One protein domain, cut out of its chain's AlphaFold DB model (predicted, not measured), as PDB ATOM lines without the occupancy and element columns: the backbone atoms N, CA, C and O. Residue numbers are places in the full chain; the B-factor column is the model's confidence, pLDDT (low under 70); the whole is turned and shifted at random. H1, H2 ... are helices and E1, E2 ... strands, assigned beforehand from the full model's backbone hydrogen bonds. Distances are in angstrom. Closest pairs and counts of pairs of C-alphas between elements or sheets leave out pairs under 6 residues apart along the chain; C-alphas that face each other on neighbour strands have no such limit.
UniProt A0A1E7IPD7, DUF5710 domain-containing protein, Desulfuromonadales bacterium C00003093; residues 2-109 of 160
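Overview. This is residues 2 to 109 of the 160 residues of the protein "DUF5710 domain-containing protein" of Desulfuromonadales bacterium C00003093 (UniProt A0A1E7IPD7). A long, twisted sheet of five strands lies between two helices: it curls round H1 on one face, and H2 runs along its strands on the opposite face, which makes three layers. E1, E2 and E3 are the long strands; E4 and the short E5 are the edges. The printed part has 108 residues, in the order E1 E2 E3 E4 H1 E5 H2, and its class is mixed, helices and strands. The sheet, E4 E3 E2 E1 E5, is mixed. The whole is compact, with a radius of gyration of the C-alphas of 14.6 A, but elongated in outline, 48 by 26 by 23 A.

Arrangement. Start with E1, residues 7 to 18, and E2, residues 26 to 36: they form an antiparallel hairpin, with N 13 and O 31 within hydrogen-bond range at 2.8 A. E1 bends by 73 degrees at residue 10, and E2 bends by 55 degrees at residue 33. E3, residues 39 to 46, forms the next hairpin with E2, where N 32 and O 43 are 2.9 A apart. E4, residues 55 to 59, forms a hairpin with E3, with N 44 and O 56 at 2.9 A. These four strands are a meander, each the antiparallel neighbour of the one before. Look next at H1, residues 67 to 79, which is on the sheet; its closest C-alphas to E1 are those of Val 73 and Val 7, 6.3 A apart. E5, residues 84 to 87, is parallel to E1, with N 86 and O 14 at 2.8 A. H2, residues 96 to 109, is on the opposite face from H1, at a height over the sheet of 9.1 A. It lies over E2, at 11 degrees on the local plane, along the strands; E3 is only just not under it, with 2 of its 14 C-alphas. H1 and H2 are apart. In H1 every O i to N i+4 pair is within hydrogen-bond range; in H2, 9 of 10 are.

Along the chain. Find C-alpha 7 at (149.384, 227.534, 125.899); from there E1 runs 30.2 A to C-alpha 18. E2 is 29.6 A long, E3 22.7 A, E4 12.7 A and E5 10.1 A. H1 runs 18.5 A from C-alpha 67 at (136.349, 228.105, 120.876). H2 runs 20.0 A and ends at C-alpha 109, at (137.655, 232.399, 142.281).

Size, cuts and confidence. The two C-alphas farthest apart are those of Phe 2 and Glu 93, 50.3 A. The printed part has no cut, and none of the links between its elements is long. The mean pLDDT of the printed part is 78.0; look for values under 70 at residue 2, residues 18 to 26, residues 48 to 54, residue 62 and residues 90 to 98.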
ATOM      1  N   PHE A   2     146.231 230.057 110.228       61.00
ATOM      2  CA  PHE A   2     146.232 230.671 111.562       61.00
ATOM      3  C   PHE A   2     147.337 230.018 112.397       61.00
ATOM      4  O   PHE A   2     147.503 228.798 112.329       61.00
ATOM      5  N   ALA A   3     148.115 230.819 113.124       72.62
ATOM      6  CA  ALA A   3     149.086 230.290 114.072       72.62
ATOM      7  C   ALA A   3     148.347 229.485 115.162       72.62
ATOM      8  O   ALA A   3     147.249 229.886 115.555       72.62
ATOM      9  N   PRO A   4     148.885 228.339 115.614       82.69
ATOM     10  CA  PRO A   4     148.284 227.592 116.714       82.69
ATOM     11  C   PRO A   4     148.360 228.399 118.017       82.69
ATOM     12  O   PRO A   4     149.343 229.104 118.239       82.69
ATOM     13  N   ASP A   5     147.354 228.256 118.887       90.69
ATOM     14  CA  ASP A   5     147.367 228.901 120.206       90.69
ATOM     15  C   ASP A   5     148.575 228.435 121.029       90.69
ATOM     16  O   ASP A   5     148.852 227.233 121.138       90.69
ATOM     17  N   ILE A   6     149.264 229.380 121.661       92.69
ATOM     18  CA  ILE A   6     150.400 229.095 122.536       92.69
ATOM     19  C   ILE A   6     149.885 229.006 123.970       92.69
ATOM     20  O   ILE A   6     149.543 230.020 124.571       92.69
ATOM     21  N   VAL A   7     149.836 227.789 124.521       93.81
ATOM     22  CA  VAL A   7     149.384 227.534 125.899       93.81
ATOM     23  C   VAL A   7     150.548 227.094 126.786       93.81
ATOM     24  O   VAL A   7     151.151 226.034 126.560       93.81
ATOM     25  N   ILE A   8     150.808 227.872 127.834       94.50
ATOM     26  CA  ILE A   8     151.821 227.622 128.863       94.50
ATOM     27  C   ILE A   8     151.103 227.388 130.195       94.50
ATOM     28  O   ILE A   8     150.223 228.157 130.566       94.50
ATOM     29  N   LEU A   9     151.456 226.314 130.904       93.06
ATOM     30  CA  LEU A   9     150.930 226.016 132.238       93.06
ATOM     31  C   LEU A   9     151.985 226.377 133.280       93.06
ATOM     32  O   LEU A   9     153.092 225.845 133.232       93.06
ATOM     33  N   ASN A  10     151.620 227.250 134.213       92.06
ATOM     34  CA  ASN A  10     152.488 227.711 135.295       92.06
ATOM     35  C   ASN A  10     152.272 226.896 136.570       92.06
ATOM     36  O   ASN A  10     153.226 226.630 137.292       92.06
ATOM     37  N   GLN A  11     151.032 226.474 136.823       90.88
ATOM     38  CA  GLN A  11     150.680 225.610 137.943       90.88
ATOM     39  C   GLN A  11     149.644 224.580 137.501       90.88
ATOM     40  O   GLN A  11     148.709 224.905 136.768       90.88
ATOM     41  N   VAL A  12     149.811 223.335 137.952       91.06
ATOM     42  CA  VAL A  12     148.828 222.258 137.782       91.06
ATOM     43  C   VAL A  12     148.765 221.469 139.079       91.06
ATOM     44  O   VAL A  12     149.713 220.771 139.436       91.06
ATOM     45  N   THR A  13     147.643 221.556 139.773       88.69
ATOM     46  CA  THR A  13     147.424 220.895 141.055       88.69
ATOM     47  C   THR A  13     146.283 219.899 140.922       88.69
ATOM     48  O   THR A  13     145.199 220.243 140.451       88.69
ATOM     49  N   HIS A  14     146.518 218.656 141.336       87.25
ATOM     50  CA  HIS A  14     145.490 217.623 141.408       87.25
ATOM     51  C   HIS A  14     145.020 217.433 142.847       87.25
ATOM     52  O   HIS A  14     145.828 217.256 143.755       87.25
ATOM     53  N   TYR A  15     143.708 217.379 143.038       82.44
ATOM     54  CA  TYR A  15     143.082 216.948 144.282       82.44
ATOM     55  C   TYR A  15     142.357 215.627 144.042       82.44
ATOM     56  O   TYR A  15     141.495 215.543 143.163       82.44
ATOM     57  N   LEU A  16     142.720 214.600 144.811       80.06
ATOM     58  CA  LEU A  16     142.010 213.322 144.835       80.06
ATOM     59  C   LEU A  16     140.854 213.428 145.831       80.06
ATOM     60  O   LEU A  16     141.094 213.652 147.015       80.06
ATOM     61  N   VAL A  17     139.616 213.285 145.356       73.94
ATOM     62  CA  VAL A  17     138.399 213.432 146.178       73.94
ATOM     63  C   VAL A  17     137.452 212.246 145.993       73.94
ATOM     64  O   VAL A  17     137.372 211.681 144.905       73.94
ATOM     65  N   GLU A  18     136.719 211.871 147.040       69.12
ATOM     66  CA  GLU A  18     135.746 210.768 146.997       69.12
ATOM     67  C   GLU A  18     134.337 211.268 146.665       69.12
ATOM     68  O   GLU A  18     133.895 212.322 147.135       69.12
ATOM     69  N   TYR A  19     133.613 210.500 145.845       58.84
ATOM     70  CA  TYR A  19     132.202 210.743 145.556       58.84
ATOM     71  C   TYR A  19     131.321 209.855 146.449       58.84
ATOM     72  O   TYR A  19     131.530 208.647 146.474       58.84
ATOM     73  N   PRO A  20     130.316 210.401 147.158       53.94
ATOM     74  CA  PRO A  20     129.555 209.632 148.148       53.94
ATOM     75  C   PRO A  20     128.487 208.690 147.560       53.94
ATOM     76  O   PRO A  20     127.915 207.891 148.296       53.94
ATOM     77  N   LYS A  21     128.164 208.778 146.262       50.50
ATOM     78  CA  LYS A  21     127.156 207.920 145.610       50.50
ATOM     79  C   LYS A  21     127.816 206.938 144.636       50.50
ATOM     80  O   LYS A  21     128.230 207.346 143.555       50.50
ATOM     81  N   ASN A  22     127.792 205.662 145.023       47.16
ATOM     82  CA  ASN A  22     128.375 204.468 144.393       47.16
ATOM     83  C   ASN A  22     129.864 204.239 144.699       47.16
ATOM     84  O   ASN A  22     130.617 205.192 144.867       47.16
ATOM     85  N   GLU A  23     130.217 202.953 144.822       52.41
ATOM     86  CA  GLU A  23     131.529 202.386 145.172       52.41
ATOM     87  C   GLU A  23     132.711 203.264 144.722       52.41
ATOM     88  O   GLU A  23     132.755 203.707 143.578       52.41
ATOM     89  N   CYS A  24     133.630 203.547 145.656       50.66
ATOM     90  CA  CYS A  24     134.676 204.573 145.604       50.66
ATOM     91  C   CYS A  24     135.309 204.833 144.223       50.66
ATOM     92  O   CYS A  24     136.387 204.327 143.914       50.66
ATOM     93  N   ASN A  25     134.722 205.752 143.455       59.31
ATOM     94  CA  ASN A  25     135.401 206.375 142.323       59.31
ATOM     95  C   ASN A  25     136.109 207.645 142.812       59.31
ATOM     96  O   ASN A  25     135.482 208.673 143.081       59.31
ATOM     97  N   VAL A  26     137.434 207.554 142.962       62.88
ATOM     98  CA  VAL A  26     138.301 208.702 143.258       62.88
ATOM     99  C   VAL A  26     138.285 209.645 142.059       62.88
ATOM    100  O   VAL A  26     138.744 209.287 140.975       62.88
ATOM    101  N   ARG A  27     137.809 210.874 142.258       70.19
ATOM    102  CA  ARG A  27     137.803 211.914 141.227       70.19
ATOM    103  C   ARG A  27     139.058 212.769 141.318       70.19
ATOM    104  O   ARG A  27     139.573 213.021 142.406       70.19
ATOM    105  N   LYS A  28     139.521 213.254 140.164       76.19
ATOM    106  CA  LYS A  28     140.641 214.198 140.056       76.19
ATOM    107  C   LYS A  28     140.106 215.585 139.730       76.19
ATOM    108  O   LYS A  28     139.751 215.857 138.583       76.19
ATOM    109  N   LEU A  29     140.057 216.456 140.732       78.44
ATOM    110  CA  LEU A  29     139.864 217.886 140.510       78.44
ATOM    111  C   LEU A  29     141.216 218.493 140.139       78.44
ATOM    112  O   LEU A  29     142.185 218.357 140.883       78.44
ATOM    113  N   VAL A  30     141.280 219.145 138.989       83.44
ATOM    114  CA  VAL A  30     142.473 219.812 138.481       83.44
ATOM    115  C   VAL A  30     142.264 221.306 138.607       83.44
ATOM    116  O   VAL A  30     141.333 221.840 138.012       83.44
ATOM    117  N   VAL A  31     143.135 221.972 139.356       86.31
ATOM    118  CA  VAL A  31     143.249 223.432 139.358       86.31
ATOM    119  C   VAL A  31     144.511 223.775 138.583       86.31
ATOM    120  O   VAL A  31     145.579 223.240 138.876       86.31
ATOM    121  N   ALA A  32     144.391 224.619 137.564       90.38
ATOM    122  CA  ALA A  32     145.518 225.010 136.733       90.38
ATOM    123  C   ALA A  32     145.535 226.517 136.490       90.38
ATOM    124  O   ALA A  32     144.489 227.142 136.349       90.38
ATOM    125  N   SER A  33     146.730 227.085 136.391       92.44
ATOM    126  CA  SER A  33     146.940 228.466 135.964       92.44
ATOM    127  C   SER A  33     148.030 228.522 134.903       92.44
ATOM    128  O   SER A  33     148.889 227.635 134.811       92.44
ATOM    129  N   GLY A  34     147.988 229.542 134.058       93.75
ATOM    130  CA  GLY A  34     148.887 229.626 132.920       93.75
ATOM    131  C   GLY A  34     148.653 230.849 132.058       93.75
ATOM    132  O   GLY A  34     147.983 231.791 132.473       93.75
ATOM    133  N   THR A  35     149.198 230.818 130.847       94.88
ATOM    134  CA  THR A  35     148.924 231.803 129.800       94.88
ATOM    135  C   THR A  35     148.488 231.115 128.512       94.88
ATOM    136  O   THR A  35     148.941 230.018 128.179       94.88
ATOM    137  N   CYS A  36     147.575 231.751 127.786       93.50
ATOM    138  CA  CYS A  36     147.148 231.362 126.450       93.50
ATOM    139  C   CYS A  36     147.288 232.594 125.555       93.50
ATOM    140  O   CYS A  36     146.639 233.604 125.820       93.50
ATOM    141  N   ASN A  37     148.165 232.531 124.549       92.38
ATOM    142  CA  ASN A  37     148.523 233.680 123.707       92.38
ATOM    143  C   ASN A  37     148.930 234.906 124.555       92.38
ATOM    144  O   ASN A  37     148.418 236.004 124.362       92.38
ATOM    145  N   ASP A  38     149.794 234.676 125.553       90.94
ATOM    146  CA  ASP A  38     150.266 235.648 126.559       90.94
ATOM    147  C   ASP A  38     149.197 236.225 127.502       90.94
ATOM    148  O   ASP A  38     149.519 236.978 128.422       90.94
ATOM    149  N   VAL A  39     147.936 235.813 127.362       90.25
ATOM    150  CA  VAL A  39     146.864 236.211 128.275       90.25
ATOM    151  C   VAL A  39     146.798 235.232 129.450       90.25
ATOM    152  O   VAL A  39     146.648 234.027 129.220       90.25
ATOM    153  N   PRO A  40     146.898 235.700 130.708       92.44
ATOM    154  CA  PRO A  40     146.818 234.828 131.873       92.44
ATOM    155  C   PRO A  40     145.451 234.155 131.975       92.44
ATOM    156  O   PRO A  40     144.433 234.718 131.571       92.44
ATOM    157  N   PHE A  41     145.419 232.951 132.535       91.38
ATOM    158  CA  PHE A  41     144.184 232.231 132.798       91.38
ATOM    159  C   PHE A  41     144.259 231.390 134.060       91.38
ATOM    160  O   PHE A  41     145.328 230.931 134.469       91.38
ATOM    161  N   GLU A  42     143.080 231.130 134.608       89.69
ATOM    162  CA  GLU A  42     142.858 230.169 135.675       89.69
ATOM    163  C   GLU A  42     141.776 229.187 135.250       89.69
ATOM    164  O   GLU A  42     140.827 229.535 134.547       89.69
ATOM    165  N   ALA A  43     141.939 227.934 135.645       88.25
ATOM    166  CA  ALA A  43     141.103 226.846 135.200       88.25
ATOM    167  C   ALA A  43     140.814 225.878 136.338       88.25
ATOM    168  O   ALA A  43     141.701 225.522 137.114       88.25
ATOM    169  N   THR A  44     139.579 225.393 136.392       84.50
ATOM    170  CA  THR A  44     139.207 224.245 137.217       84.50
ATOM    171  C   THR A  44     138.513 223.206 136.359       84.50
ATOM    172  O   THR A  44     137.583 223.516 135.619       84.50
ATOM    173  N   ALA A  45     138.981 221.963 136.435       81.94
ATOM    174  CA  ALA A  45     138.468 220.865 135.633       81.94
ATOM    175  C   ALA A  45     138.251 219.610 136.469       81.94
ATOM    176  O   ALA A  45     139.053 219.284 137.341       81.94
ATOM    177  N   ILE A  46     137.215 218.847 136.140       76.62
ATOM    178  CA  ILE A  46     137.083 217.468 136.612       76.62
ATOM    179  C   ILE A  46     137.694 216.566 135.539       76.62
ATOM    180  O   ILE A  46     137.149 216.439 134.443       76.62
ATOM    181  N   ASN A  47     138.855 215.982 135.835       70.06
ATOM    182  CA  ASN A  47     139.584 215.101 134.924       70.06
ATOM    183  C   ASN A  47     139.298 213.634 135.275       70.06
ATOM    184  O   ASN A  47     140.158 212.917 135.788       70.06
ATOM    185  N   ASP A  48     138.048 213.236 135.051       68.19
ATOM    186  CA  ASP A  48     137.535 211.885 135.271       68.19
ATOM    187  C   ASP A  48     137.303 211.204 133.905       68.19
ATOM    188  O   ASP A  48     136.710 211.839 133.026       68.19
ATOM    189  N   PRO A  49     137.788 209.968 133.678       57.16
ATOM    190  CA  PRO A  49     137.573 209.245 132.423       57.16
ATOM    191  C   PRO A  49     136.093 209.010 132.079       57.16
ATOM    192  O   PRO A  49     135.773 208.948 130.891       57.16
ATOM    193  N   ASP A  50     135.198 208.949 133.072       53.22
ATOM    194  CA  ASP A  50     133.786 208.587 132.875       53.22
ATOM    195  C   ASP A  50     132.825 209.789 132.898       53.22
ATOM    196  O   ASP A  50     131.620 209.633 132.680       53.22
ATOM    197  N   PHE A  51     133.322 211.008 133.142       51.53
ATOM    198  CA  PHE A  51     132.480 212.201 133.265       51.53
ATOM    199  C   PHE A  51     132.822 213.291 132.245       51.53
ATOM    200  O   PHE A  51     133.980 213.559 131.920       51.53
ATOM    201  N   SER A  52     131.773 213.960 131.755       54.62
ATOM    202  CA  SER A  52     131.865 215.168 130.930       54.62
ATOM    203  C   SER A  52     132.870 216.140 131.547       54.62
ATOM    204  O   SER A  52     132.756 216.481 132.726       54.62
ATOM    205  N   THR A  53     133.870 216.566 130.766       57.09
ATOM    206  CA  THR A  53     134.930 217.456 131.250       57.09
ATOM    207  C   THR A  53     134.355 218.854 131.456       57.09
ATOM    208  O   THR A  53     134.488 219.721 130.590       57.09
ATOM    209  N   LYS A  54     133.679 219.072 132.591       68.44
ATOM    210  CA  LYS A  54     133.360 220.421 133.051       68.44
ATOM    211  C   LYS A  54     134.701 221.110 133.303       68.44
ATOM    212  O   LYS A  54     135.489 220.640 134.123       68.44
ATOM    213  N   LEU A  55     134.975 222.134 132.504       79.94
ATOM    214  CA  LEU A  55     136.149 222.987 132.580       79.94
ATOM    215  C   LEU A  55     135.632 224.414 132.706       79.94
ATOM    216  O   LEU A  55     135.092 224.955 131.740       79.94
ATOM    217  N   ASP A  56     135.821 224.987 133.880       81.00
ATOM    218  CA  ASP A  56     135.589 226.400 134.123       81.00
ATOM    219  C   ASP A  56     136.920 227.101 133.843       81.00
ATOM    220  O   ASP A  56     137.950 226.735 134.414       81.00
ATOM    221  N   LEU A  57     136.921 228.018 132.876       85.19
ATOM    222  CA  LEU A  57     138.121 228.678 132.368       85.19
ATOM    223  C   LEU A  57     137.920 230.191 132.410       85.19
ATOM    224  O   LEU A  57     137.054 230.727 131.719       85.19
ATOM    225  N   PHE A  58     138.756 230.863 133.188       83.81
ATOM    226  CA  PHE A  58     138.705 232.296 133.432       83.81
ATOM    227  C   PHE A  58     139.904 232.963 132.780       83.81
ATOM    228  O   PHE A  58     141.043 232.533 132.964       83.81
ATOM    229  N   ARG A  59     139.652 234.017 132.007       85.38
ATOM    230  CA  ARG A  59     140.698 234.806 131.359       85.38
ATOM    231  C   ARG A  59     141.043 235.990 132.252       85.38
ATOM    232  O   ARG A  59     140.151 236.727 132.658       85.38
ATOM    233  N   GLY A  60     142.318 236.182 132.567       78.12
ATOM    234  CA  GLY A  60     142.760 237.186 133.538       78.12
ATOM    235  C   GLY A  60     142.571 238.637 133.083       78.12
ATOM    236  O   GLY A  60     142.607 239.539 133.910       78.12
ATOM    237  N   ASP A  61     142.320 238.876 131.795       78.12
ATOM    238  CA  ASP A  61     141.956 240.193 131.254       78.12
ATOM    239  C   ASP A  61     140.432 240.435 131.198       78.12
ATOM    240  O   ASP A  61     139.978 241.458 130.684       78.12
ATOM    241  N   GLY A  62     139.625 239.484 131.683       69.06
ATOM    242  CA  GLY A  62     138.166 239.531 131.586       69.06
ATOM    243  C   GLY A  62     137.623 239.376 130.174       69.06
ATOM    244  O   GLY A  62     136.483 239.737 129.905       69.06
ATOM    245  N   GLY A  63     138.426 238.911 129.223       76.62
ATOM    246  CA  GLY A  63     137.940 238.519 127.910       76.62
ATOM    247  C   GLY A  63     137.340 237.113 127.915       76.62
ATOM    248  O   GLY A  63     137.522 236.318 128.834       76.62
ATOM    249  N   ARG A  64     136.660 236.767 126.824       77.19
ATOM    250  CA  ARG A  64     136.249 235.386 126.563       77.19
ATOM    251  C   ARG A  64     137.305 234.671 125.754       77.19
ATOM    252  O   ARG A  64     137.860 235.232 124.813       77.19
ATOM    253  N   PHE A  65     137.499 233.400 126.069       81.81
ATOM    254  CA  PHE A  65     138.208 232.509 125.172       81.81
ATOM    255  C   PHE A  65     137.364 232.212 123.939       81.81
ATOM    256  O   PHE A  65     136.178 231.881 124.027       81.81
ATOM    257  N   SER A  66     137.996 232.294 122.774       87.25
ATOM    258  CA  SER A  66     137.469 231.703 121.557       87.25
ATOM    259  C   SER A  66     137.334 230.186 121.727       87.25
ATOM    260  O   SER A  66     137.966 229.553 122.578       87.25
ATOM    261  N   LYS A  67     136.523 229.563 120.868       87.25
ATOM    262  CA  LYS A  67     136.349 228.105 120.876       87.25
ATOM    263  C   LYS A  67     137.679 227.362 120.689       87.25
ATOM    264  O   LYS A  67     137.858 226.300 121.277       87.25
ATOM    265  N   LEU A  68     138.583 227.912 119.875       89.56
ATOM    266  CA  LEU A  68     139.895 227.321 119.614       89.56
ATOM    267  C   LEU A  68     140.796 227.422 120.844       89.56
ATOM    268  O   LEU A  68     141.285 226.391 121.297       89.56
ATOM    269  N   GLU A  69     140.895 228.604 121.460       90.75
ATOM    270  CA  GLU A  69     141.692 228.781 122.679       90.75
ATOM    271  C   GLU A  69     141.186 227.877 123.808       90.75
ATOM    272  O   GLU A  69     141.978 227.194 124.457       90.75
ATOM    273  N   PHE A  70     139.863 227.787 123.994       89.25
ATOM    274  CA  PHE A  70     139.261 226.880 124.972       89.25
ATOM    275  C   PHE A  70     139.683 225.423 124.727       89.25
ATOM    276  O   PHE A  70     140.109 224.728 125.648       89.25
ATOM    277  N   GLN A  71     139.611 224.952 123.477       89.00
ATOM    278  CA  GLN A  71     140.023 223.593 123.108       89.00
ATOM    279  C   GLN A  71     141.531 223.369 123.275       89.00
ATOM    280  O   GLN A  71     141.961 222.266 123.625       89.00
ATOM    281  N   SER A  72     142.346 224.385 123.007       92.19
ATOM    282  CA  SER A  72     143.797 224.350 123.183       92.19
ATOM    283  C   SER A  72     144.167 224.241 124.665       92.19
ATOM    284  O   SER A  72     144.911 223.330 125.038       92.19
ATOM    285  N   VAL A  73     143.566 225.069 125.527       90.81
ATOM    286  CA  VAL A  73     143.762 225.013 126.984       90.81
ATOM    287  C   VAL A  73     143.250 223.692 127.559       90.81
ATOM    288  O   VAL A  73     143.983 223.011 128.277       90.81
ATOM    289  N   GLN A  74     142.043 223.262 127.180       89.31
ATOM    290  CA  GLN A  74     141.461 222.002 127.649       89.31
ATOM    291  C   GLN A  74     142.356 220.800 127.326       89.31
ATOM    292  O   GLN A  74     142.586 219.952 128.190       89.31
ATOM    293  N   ARG A  75     142.887 220.714 126.097       89.69
ATOM    294  CA  ARG A  75     143.823 219.646 125.709       89.69
ATOM    295  C   ARG A  75     145.108 219.703 126.527       89.69
ATOM    296  O   ARG A  75     145.559 218.663 127.003       89.69
ATOM    297  N   LYS A  76     145.673 220.899 126.722       90.88
ATOM    298  CA  LYS A  76     146.909 221.077 127.492       90.88
ATOM    299  C   LYS A  76     146.741 220.618 128.942       90.88
ATOM    300  O   LYS A  76     147.575 219.857 129.415       90.88
ATOM    301  N   ILE A  77     145.649 221.011 129.604       89.25
ATOM    302  CA  ILE A  77     145.336 220.604 130.985       89.25
ATOM    303  C   ILE A  77     145.136 219.087 131.075       89.25
ATOM    304  O   ILE A  77     145.710 218.451 131.953       89.25
ATOM    305  N   LYS A  78     144.385 218.481 130.143       85.50
ATOM    306  CA  LYS A  78     144.145 217.024 130.125       85.50
ATOM    307  C   LYS A  78     145.430 216.198 130.041       85.50
ATOM    308  O   LYS A  78     145.501 215.125 130.630       85.50
ATOM    309  N   MET A  79     146.415 216.677 129.281       85.69
ATOM    310  CA  MET A  79     147.682 215.974 129.054       85.69
ATOM    311  C   MET A  79     148.765 216.330 130.081       85.69
ATOM    312  O   MET A  79     149.814 215.685 130.107       85.69
ATOM    313  N   ALA A  80     148.547 217.358 130.902       86.56
ATOM    314  CA  ALA A  80     149.530 217.808 131.870       86.56
ATOM    315  C   ALA A  80     149.674 216.810 133.025       86.56
ATOM    316  O   ALA A  80     148.695 216.291 133.562       86.56
ATOM    317  N   LYS A  81     150.921 216.574 133.442       86.88
ATOM    318  CA  LYS A  81     151.191 215.945 134.736       86.88
ATOM    319  C   LYS A  81     151.005 216.997 135.835       86.88
ATOM    320  O   LYS A  81     151.396 218.145 135.618       86.88
ATOM    321  N   PRO A  82     150.442 216.628 136.995       87.19
ATOM    322  CA  PRO A  82     150.363 217.547 138.117       87.19
ATOM    323  C   PRO A  82     151.764 217.915 138.598       87.19
ATOM    324  O   PRO A  82     152.645 217.059 138.678       87.19
ATOM    325  N   MET A  83     151.936 219.182 138.949       90.12
ATOM    326  CA  MET A  83     153.088 219.662 139.708       90.12
ATOM    327  C   MET A  83     152.919 219.330 141.193       90.12
ATOM    328  O   MET A  83     153.878 218.960 141.859       90.12
ATOM    329  N   GLU A  84     151.682 219.389 141.688       86.75
ATOM    330  CA  GLU A  84     151.322 219.034 143.059       86.75
ATOM    331  C   GLU A  84     150.117 218.094 143.060       86.75
ATOM    332  O   GLU A  84     149.190 218.247 142.261       86.75
ATOM    333  N   THR A  85     150.111 217.114 143.962       83.75
ATOM    334  CA  THR A  85     148.953 216.244 144.188       83.75
ATOM    335  C   THR A  85     148.629 216.213 145.671       83.75
ATOM    336  O   THR A  85     149.491 215.900 146.486       83.75
ATOM    337  N   PHE A  86     147.379 216.506 146.007       81.31
ATOM    338  CA  PHE A  86     146.863 216.436 147.364       81.31
ATOM    339  C   PHE A  86     145.842 215.307 147.454       81.31
ATOM    340  O   PHE A  86     144.832 215.307 146.744       81.31
ATOM    341  N   ASP A  87     146.110 214.347 148.333       77.19
ATOM    342  CA  ASP A  87     145.151 213.308 148.676       77.19
ATOM    343  C   ASP A  87     144.203 213.833 149.754       77.19
ATOM    344  O   ASP A  87     144.644 214.247 150.824       77.19
ATOM    345  N   ARG A  88     142.912 213.890 149.432       73.19
ATOM    346  CA  ARG A  88     141.839 214.368 150.314       73.19
ATOM    347  C   ARG A  88     140.741 213.314 150.466       73.19
ATOM    348  O   ARG A  88     139.606 213.640 150.815       73.19
ATOM    349  N   ARG A  89     141.054 212.050 150.165       71.19
ATOM    350  CA  ARG A  89     140.178 210.904 150.447       71.19
ATOM    351  C   ARG A  89     140.021 210.758 151.966       71.19
ATOM    352  O   ARG A  89     140.973 211.017 152.694       71.19
ATOM    353  N   GLY A  90     138.836 210.403 152.461       61.62
ATOM    354  CA  GLY A  90     138.577 210.288 153.906       61.62
ATOM    355  C   GLY A  90     138.408 211.605 154.691       61.62
ATOM    356  O   GLY A  90     137.678 211.606 155.675       61.62
ATOM    357  N   ASP A  91     138.942 212.749 154.232       61.53
ATOM    358  CA  ASP A  91     138.677 214.084 154.832       61.53
ATOM    359  C   ASP A  91     137.176 214.476 154.772       61.53
ATOM    360  O   ASP A  91     136.728 215.448 155.385       61.53
ATOM    361  N   LEU A  92     136.388 213.744 153.979       58.88
ATOM    362  CA  LEU A  92     135.021 214.059 153.561       58.88
ATOM    363  C   LEU A  92     133.934 213.378 154.413       58.88
ATOM    364  O   LEU A  92     132.846 213.134 153.893       58.88
ATOM    365  N   GLU A  93     134.169 213.127 155.707       55.88
ATOM    366  CA  GLU A  93     133.285 212.357 156.616       55.88
ATOM    367  C   GLU A  93     131.808 212.815 156.752       55.88
ATOM    368  O   GLU A  93     131.041 212.178 157.466       55.88
ATOM    369  N   ALA A  94     131.329 213.852 156.055       52.09
ATOM    370  CA  ALA A  94     129.887 214.158 156.034       52.09
ATOM    371  C   ALA A  94     129.398 215.043 154.872       52.09
ATOM    372  O   ALA A  94     128.198 215.081 154.604       52.09
ATOM    373  N   LYS A  95     130.279 215.808 154.205       57.94
ATOM    374  CA  LYS A  95     129.856 216.932 153.337       57.94
ATOM    375  C   LYS A  95     130.015 216.700 151.825       57.94
ATOM    376  O   LYS A  95     129.424 217.443 151.045       57.94
ATOM    377  N   GLY A  96     130.750 215.661 151.410       64.31
ATOM    378  CA  GLY A  96     130.886 215.240 150.006       64.31
ATOM    379  C   GLY A  96     131.677 216.193 149.088       64.31
ATOM    380  O   GLY A  96     132.072 217.291 149.478       64.31
ATOM    381  N   TYR A  97     131.912 215.758 147.844       65.62
ATOM    382  CA  TYR A  97     132.719 216.480 146.843       65.62
ATOM    383  C   TYR A  97     132.242 217.917 146.556       65.62
ATOM    384  O   TYR A  97     133.078 218.786 146.321       65.62
ATOM    385  N   GLU A  98     130.928 218.180 146.585       69.62
ATOM    386  CA  GLU A  98     130.353 219.510 146.313       69.62
ATOM    387  C   GLU A  98     130.863 220.555 147.306       69.62
ATOM    388  O   GLU A  98     131.177 221.683 146.931       69.62
ATOM    389  N   PHE A  99     131.008 220.173 148.578       72.75
ATOM    390  CA  PHE A  99     131.517 221.069 149.610       72.75
ATOM    391  C   PHE A  99     132.980 221.447 149.358       72.75
ATOM    392  O   PHE A  99     133.365 222.606 149.514       72.75
ATOM    393  N   PHE A 100     133.797 220.480 148.939       73.00
ATOM    394  CA  PHE A 100     135.200 220.721 148.624       73.00
ATOM    395  C   PHE A 100     135.377 221.527 147.335       73.00
ATOM    396  O   PHE A 100     136.161 222.473 147.312       73.00
ATOM    397  N   TYR A 101     134.624 221.195 146.283       72.25
ATOM    398  CA  TYR A 101     134.598 221.975 145.048       72.25
ATOM    399  C   TYR A 101     134.188 223.422 145.343       72.25
ATOM    400  O   TYR A 101     134.885 224.338 144.928       72.25
ATOM    401  N   GLY A 102     133.153 223.634 146.164       76.00
ATOM    402  CA  GLY A 102     132.756 224.959 146.638       76.00
ATOM    403  C   GLY A 102     133.879 225.715 147.357       76.00
ATOM    404  O   GLY A 102     134.138 226.863 147.012       76.00
ATOM    405  N   GLN A 103     134.588 225.076 148.297       79.38
ATOM    406  CA  GLN A 103     135.726 225.694 148.995       79.38
ATOM    407  C   GLN A 103     136.888 226.040 148.062       79.38
ATOM    408  O   GLN A 103     137.492 227.101 148.205       79.38
ATOM    409  N   MET A 104     137.224 225.157 147.121       76.75
ATOM    410  CA  MET A 104     138.289 225.424 146.156       76.75
ATOM    411  C   MET A 104     137.886 226.549 145.213       76.75
ATOM    412  O   MET A 104     138.664 227.479 145.012       76.75
ATOM    413  N   CYS A 105     136.652 226.532 144.715       75.94
ATOM    414  CA  CYS A 105     136.130 227.634 143.929       75.94
ATOM    415  C   CYS A 105     136.146 228.948 144.716       75.94
ATOM    416  O   CYS A 105     136.561 229.958 144.171       75.94
ATOM    417  N   GLU A 106     135.778 228.949 145.999       83.00
ATOM    418  CA  GLU A 106     135.853 230.154 146.829       83.00
ATOM    419  C   GLU A 106     137.294 230.627 147.048       83.00
ATOM    420  O   GLU A 106     137.570 231.821 146.969       83.00
ATOM    421  N   LYS A 107     138.230 229.702 147.271       81.94
ATOM    422  CA  LYS A 107     139.647 230.016 147.475       81.94
ATOM    423  C   LYS A 107     140.294 230.637 146.234       81.94
ATOM    424  O   LYS A 107     141.076 231.571 146.380       81.94
ATOM    425  N   TYR A 108     140.017 230.090 145.052       77.31
ATOM    426  CA  TYR A 108     140.661 230.512 143.804       77.31
ATOM    427  C   TYR A 108     139.861 231.598 143.071       77.31
ATOM    428  O   TYR A 108     140.438 232.571 142.606       77.31
ATOM    429  N   PHE A 109     138.532 231.497 143.041       75.69
ATOM    430  CA  PHE A 109     137.655 232.399 142.281       75.69
ATOM    431  C   PHE A 109     136.831 233.349 143.158       75.69
ATOM    432  O   PHE A 109     136.187 234.264 142.644       75.69
TER     433      PHE A 109